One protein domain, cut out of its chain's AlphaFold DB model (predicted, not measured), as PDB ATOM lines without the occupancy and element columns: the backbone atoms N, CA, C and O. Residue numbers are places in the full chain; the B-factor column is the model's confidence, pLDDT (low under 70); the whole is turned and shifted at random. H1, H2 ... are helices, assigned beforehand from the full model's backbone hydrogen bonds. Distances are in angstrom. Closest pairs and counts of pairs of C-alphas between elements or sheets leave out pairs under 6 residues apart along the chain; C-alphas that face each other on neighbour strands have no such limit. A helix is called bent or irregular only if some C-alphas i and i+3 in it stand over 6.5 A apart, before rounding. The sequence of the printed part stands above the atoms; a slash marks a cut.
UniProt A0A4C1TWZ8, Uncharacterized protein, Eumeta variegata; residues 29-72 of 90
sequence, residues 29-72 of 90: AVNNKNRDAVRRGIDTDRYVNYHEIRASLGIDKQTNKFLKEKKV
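AT A GLANCE: This is residues 29 to 72 of the 90 residues of an uncharacterized protein of Eumeta variegata (UniProt A0A4C1TWZ8). This is an open, flat hook of three helices that do not gather into a bundle: the longest helix, H1, lies at one end of the long axis, the chain folds back after it through residues 45 to 49, the short H2 sits crosswise near the middle, and H3 leads on to the other end. H1 and H3 run in roughly opposite senses but are offset along the long axis and stay apart, and the few close approaches are those of H2 to H1 and to H3. The printed part has 44 residues, with three named helices in the order H1, H2, H3 and no named strand; 31 of the residues are in these helices, and the class is all helix. The whole is loose, with a radius of gyration of the C-alphas of 12.1 A, and the C-alphas span 38 by 20 by 10 A.

IN THESE COORDINATES: H1, the longest helix, covers residues 32 to 44 and measures 18.2 A from first to last C-alpha. It begins with C-alpha 32 at (319.277, 197.778, 172.457) and ends with C-alpha 44 at (329.991, 203.745, 158.995). H2 covers residues 50 to 56 and is 10.0 A long. H3 covers residues 59 to 69 and is 15.4 A long; its C-alpha 69 is at (297.829, 203.155, 172.016).

HOW THE PARTS SIT: H1 is close to H2 but not clearly touching it, with 2 pairs of C-alphas within 8 A. Their closest C-alphas are those of Val 38 and Ile 53, 6.7 A apart. The two run opposite ways at a steep tilt of 63 degrees. H2 is also close to H3 but not clearly touching it, with 1 pair of C-alphas within 8 A, those of Arg 54 and Asp 60, 7.4 A apart. These two helices are about perpendicular at 72 degrees, only just past a steep tilt. H1 and H3 are apart. In H1, H2 and H3 every O i to N i+4 pair is within hydrogen-bond range, and no helix is bent or irregular.

THE WHOLE: The two C-alphas farthest apart are those of Thr 44 and Lys 71, at 37.8 A, while the C-alphas of Ala 29 and Val 72, the first and last printed residues, are 15.7 A apart. The printed part runs from residue 29 to 72 of a chain of 90 residues and has no cut. The links H1 to H2, with 5 residues, and H2 to H3, with 2 residues, are tight. The mean pLDDT of the printed part is 86.4, and the model's confidence is under 70 at residues 29 to 30.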
ATOM      1  N   ALA A  29     311.110 203.622 173.151       57.72
ATOM      2  CA  ALA A  29     311.842 204.242 172.052       57.72
ATOM      3  C   ALA A  29     313.370 204.051 172.116       57.72
ATOM      4  O   ALA A  29     314.031 204.363 171.133       57.72
ATOM      5  N   VAL A  30     313.950 203.551 173.216       66.94
ATOM      6  CA  VAL A  30     315.393 203.259 173.359       66.94
ATOM      7  C   VAL A  30     315.549 201.770 173.664       66.94
ATOM      8  O   VAL A  30     315.562 201.347 174.816       66.94
ATOM      9  N   ASN A  31     315.615 200.957 172.614       79.81
ATOM     10  CA  ASN A  31     315.846 199.520 172.691       79.81
ATOM     11  C   ASN A  31     317.300 199.202 172.295       79.81
ATOM     12  O   ASN A  31     317.921 199.940 171.541       79.81
ATOM     13  N   ASN A  32     317.871 198.092 172.768       82.44
ATOM     14  CA  ASN A  32     319.277 197.778 172.457       82.44
ATOM     15  C   ASN A  32     319.556 197.746 170.942       82.44
ATOM     16  O   ASN A  32     320.602 198.207 170.504       82.44
ATOM     17  N   LYS A  33     318.573 197.326 170.132       83.81
ATOM     18  CA  LYS A  33     318.697 197.288 168.667       83.81
ATOM     19  C   LYS A  33     318.871 198.679 168.057       83.81
ATOM     20  O   LYS A  33     319.648 198.835 167.124       83.81
ATOM     21  N   ASN A  34     318.165 199.687 168.562       83.06
ATOM     22  CA  ASN A  34     318.278 201.045 168.050       83.06
ATOM     23  C   ASN A  34     319.563 201.717 168.527       83.06
ATOM     24  O   ASN A  34     320.185 202.415 167.737       83.06
ATOM     25  N   ARG A  35     320.031 201.422 169.745       86.62
ATOM     26  CA  ARG A  35     321.346 201.874 170.217       86.62
ATOM     27  C   ARG A  35     322.467 201.307 169.349       86.62
ATOM     28  O   ARG A  35     323.338 202.061 168.921       86.62
ATOM     29  N   ASP A  36     322.406 200.015 169.041       90.75
ATOM     30  CA  ASP A  36     323.394 199.355 168.187       90.75
ATOM     31  C   ASP A  36     323.342 199.882 166.750       90.75
ATOM     32  O   ASP A  36     324.381 200.115 166.137       90.75
ATOM     33  N   ALA A  37     322.143 200.115 166.215       88.19
ATOM     34  CA  ALA A  37     321.970 200.641 164.866       88.19
ATOM     35  C   ALA A  37     322.462 202.094 164.730       88.19
ATOM     36  O   ALA A  37     323.137 202.403 163.751       88.19
ATOM     37  N   VAL A  38     322.209 202.960 165.722       89.44
ATOM     38  CA  VAL A  38     322.789 204.317 165.762       89.44
ATOM     39  C   VAL A  38     324.313 204.243 165.778       89.44
ATOM     40  O   VAL A  38     324.964 204.930 164.996       89.44
ATOM     41  N   ARG A  39     324.888 203.388 166.635       92.94
ATOM     42  CA  ARG A  39     326.344 203.255 166.753       92.94
ATOM     43  C   ARG A  39     326.982 202.799 165.444       92.94
ATOM     44  O   ARG A  39     327.909 203.443 164.974       92.94
ATOM     45  N   ARG A  40     326.419 201.768 164.806       91.31
ATOM     46  CA  ARG A  40     326.868 201.303 163.483       91.31
ATOM     47  C   ARG A  40     326.746 202.383 162.411       91.31
ATOM     48  O   ARG A  40     327.616 202.462 161.553       91.31
ATOM     49  N   GLY A  41     325.686 203.192 162.456       88.69
ATOM     50  CA  GLY A  41     325.501 204.316 161.538       88.69
ATOM     51  C   GLY A  41     326.639 205.329 161.644       88.69
ATOM     52  O   GLY A  41     327.243 205.658 160.633       88.69
ATOM     53  N   ILE A  42     326.989 205.731 162.868       91.94
ATOM     54  CA  ILE A  42     328.078 206.686 163.137       91.94
ATOM     55  C   ILE A  42     329.454 206.095 162.795       91.94
ATOM     56  O   ILE A  42     330.321 206.801 162.281       91.94
ATOM     57  N   ASP A  43     329.661 204.803 163.070       92.44
ATOM     58  CA  ASP A  43     330.912 204.109 162.739       92.44
ATOM     59  C   ASP A  43     331.101 203.975 161.214       92.44
ATOM     60  O   ASP A  43     332.231 203.981 160.726       92.44
ATOM     61  N   THR A  44     329.999 203.863 160.463       92.69
ATOM     62  CA  THR A  44     329.991 203.745 158.995       92.69
ATOM     63  C   THR A  44     330.141 205.106 158.319       92.69
ATOM     64  O   THR A  44     330.901 205.237 157.363       92.69
ATOM     65  N   ASP A  45     329.437 206.117 158.823       92.88
ATOM     66  CA  ASP A  45     329.521 207.493 158.354       92.88
ATOM     67  C   ASP A  45     329.477 208.461 159.541       92.88
ATOM     68  O   ASP A  45     328.464 208.618 160.225       92.88
ATOM     69  N   ARG A  46     330.595 209.159 159.758       88.50
ATOM     70  CA  ARG A  46     330.733 210.141 160.842       88.50
ATOM     71  C   ARG A  46     329.915 211.414 160.613       88.50
ATOM     72  O   ARG A  46     329.758 212.183 161.560       88.50
ATOM     73  N   TYR A  47     329.419 211.641 159.399       92.19
ATOM     74  CA  TYR A  47     328.646 212.828 159.028       92.19
ATOM     75  C   TYR A  47     327.150 212.549 158.851       92.19
ATOM     76  O   TYR A  47     326.419 213.427 158.392       92.19
ATOM     77  N   VAL A  48     326.680 211.364 159.251       89.44
ATOM     78  CA  VAL A  48     325.261 211.010 159.173       89.44
ATOM     79  C   VAL A  48     324.393 211.995 159.969       89.44
ATOM     80  O   VAL A  48     324.666 212.326 161.130       89.44
ATOM     81  N   ASN A  49     323.313 212.469 159.353       92.12
ATOM     82  CA  ASN A  49     322.411 213.430 159.972       92.12
ATOM     83  C   ASN A  49     321.403 212.724 160.896       92.12
ATOM     84  O   ASN A  49     320.949 211.602 160.651       92.12
ATOM     85  N   TYR A  50     320.958 213.425 161.940       86.44
ATOM     86  CA  TYR A  50     319.872 212.985 162.812       86.44
ATOM     87  C   TYR A  50     318.618 212.576 162.027       86.44
ATOM     88  O   TYR A  50     317.984 211.574 162.358       86.44
ATOM     89  N   HIS A  51     318.263 213.319 160.976       88.44
ATOM     90  CA  HIS A  51     317.089 213.004 160.159       88.44
ATOM     91  C   HIS A  51     317.206 211.647 159.453       88.44
ATOM     92  O   HIS A  51     316.225 210.905 159.400       88.44
ATOM     93  N   GLU A  52     318.399 211.291 158.982       89.12
ATOM     94  CA  GLU A  52     318.670 210.031 158.281       89.12
ATOM     95  C   GLU A  52     318.665 208.847 159.254       89.12
ATOM     96  O   GLU A  52     318.030 207.816 158.999       89.12
ATOM     97  N   ILE A  53     319.274 209.020 160.431       89.00
ATOM     98  CA  ILE A  53     319.201 208.044 161.527       89.00
ATOM     99  C   ILE A  53     317.741 207.836 161.952       89.00
ATOM    100  O   ILE A  53     317.260 206.710 162.074       89.00
ATOM    101  N   ARG A  54     316.995 208.920 162.167       87.44
ATOM    102  CA  ARG A  54     315.600 208.858 162.617       87.44
ATOM    103  C   ARG A  54     314.699 208.159 161.600       87.44
ATOM    104  O   ARG A  54     313.841 207.367 162.003       87.44
ATOM    105  N   ALA A  55     314.901 208.438 160.312       88.94
ATOM    106  CA  ALA A  55     314.167 207.814 159.218       88.94
ATOM    107  C   ALA A  55     314.501 206.319 159.090       88.94
ATOM    108  O   ALA A  55     313.581 205.500 159.067       88.94
ATOM    109  N   SER A  56     315.788 205.952 159.090       88.31
ATOM    110  CA  SER A  56     316.229 204.550 158.975       88.31
ATOM    111  C   SER A  56     315.742 203.676 160.136       88.31
ATOM    112  O   SER A  56     315.383 202.516 159.939       88.31
ATOM    113  N   LEU A  57     315.643 204.244 161.339       86.94
ATOM    114  CA  LEU A  57     315.145 203.545 162.525       86.94
ATOM    115  C   LEU A  57     313.615 203.539 162.647       86.94
ATOM    116  O   LEU A  57     313.071 202.862 163.523       86.94
ATOM    117  N   GLY A  58     312.902 204.299 161.808       87.69
ATOM    118  CA  GLY A  58     311.442 204.384 161.847       87.69
ATOM    119  C   GLY A  58     310.890 204.860 163.198       87.69
ATOM    120  O   GLY A  58     309.780 204.472 163.579       87.69
ATOM    121  N   ILE A  59     311.656 205.682 163.928       85.00
ATOM    122  CA  ILE A  59     311.325 206.133 165.293       85.00
ATOM    123  C   ILE A  59     309.959 206.824 165.321       85.00
ATOM    124  O   ILE A  59     309.184 206.634 166.257       85.00
ATOM    125  N   ASP A  60     309.613 207.558 164.267       85.38
ATOM    126  CA  ASP A  60     308.342 208.284 164.176       85.38
ATOM    127  C   ASP A  60     307.145 207.368 164.091       85.38
ATOM    128  O   ASP A  60     306.135 207.584 164.756       85.38
ATOM    129  N   LYS A  61     307.271 206.302 163.304       86.81
ATOM    130  CA  LYS A  61     306.217 205.307 163.166       86.81
ATOM    131  C   LYS A  61     305.980 204.599 164.499       86.81
ATOM    132  O   LYS A  61     304.829 204.424 164.896       86.81
ATOM    133  N   GLN A  62     307.054 204.234 165.201       83.25
ATOM    134  CA  GLN A  62     306.966 203.602 166.521       83.25
ATOM    135  C   GLN A  62     306.374 204.551 167.570       83.25
ATOM    136  O   GLN A  62     305.477 204.161 168.314       83.25
ATOM    137  N   THR A  63     306.817 205.808 167.580       82.06
ATOM    138  CA  THR A  63     306.338 206.830 168.518       82.06
ATOM    139  C   THR A  63     304.860 207.133 168.285       82.06
ATOM    140  O   THR A  63     304.075 207.097 169.226       82.06
ATOM    141  N   ASN A  64     304.441 207.330 167.033       84.44
ATOM    142  CA  ASN A  64     303.037 207.568 166.694       84.44
ATOM    143  C   ASN A  64     302.142 206.371 167.037       84.44
ATOM    144  O   ASN A  64     301.026 206.561 167.517       84.44
ATOM    145  N   LYS A  65     302.621 205.138 166.825       86.69
ATOM    146  CA  LYS A  65     301.896 203.932 167.246       86.69
ATOM    147  C   LYS A  65     301.695 203.913 168.765       86.69
ATOM    148  O   LYS A  65     300.569 203.743 169.220       86.69
ATOM    149  N   PHE A  66     302.760 204.156 169.528       84.56
ATOM    150  CA  PHE A  66     302.706 204.200 170.989       84.56
ATOM    151  C   PHE A  66     301.753 205.290 171.510       84.56
ATOM    152  O   PHE A  66     300.941 205.039 172.400       84.56
ATOM    153  N   LEU A  67     301.815 206.496 170.942       85.06
ATOM    154  CA  LEU A  67     300.945 207.607 171.339       85.06
ATOM    155  C   LEU A  67     299.467 207.296 171.072       85.06
ATOM    156  O   LEU A  67     298.631 207.546 171.940       85.06
ATOM    157  N   LYS A  68     299.153 206.664 169.931       86.50
ATOM    158  CA  LYS A  68     297.798 206.177 169.628       86.50
ATOM    159  C   LYS A  68     297.317 205.144 170.644       86.50
ATOM    160  O   LYS A  68     296.200 205.264 171.137       86.50
ATOM    161  N   GLU A  69     298.153 204.164 170.992       87.12
ATOM    162  CA  GLU A  69     297.829 203.155 172.016       87.12
ATOM    163  C   GLU A  69     297.554 203.797 173.383       87.12
ATOM    164  O   GLU A  69     296.647 203.380 174.103       87.12
ATOM    165  N   LYS A  70     298.300 204.852 173.726       85.38
ATOM    166  CA  LYS A  70     298.100 205.625 174.956       85.38
ATOM    167  C   LYS A  70     296.997 206.678 174.866       85.38
ATOM    168  O   LYS A  70     296.744 207.341 175.867       85.38
ATOM    169  N   LYS A  71     296.325 206.808 173.715       89.94
ATOM    170  CA  LYS A  71     295.287 207.821 173.455       89.94
ATOM    171  C   LYS A  71     295.778 209.251 173.730       89.94
ATOM    172  O   LYS A  71     295.027 210.086 174.220       89.94
ATOM    173  N   VAL A  72     297.051 209.513 173.436       85.12
ATOM    174  CA  VAL A  72     297.661 210.842 173.545       85.12
ATOM    175  C   VAL A  72     297.620 211.500 172.173       85.12
ATOM    176  O   VAL A  72     298.174 210.972 171.208       85.12
TER     177      VAL A  72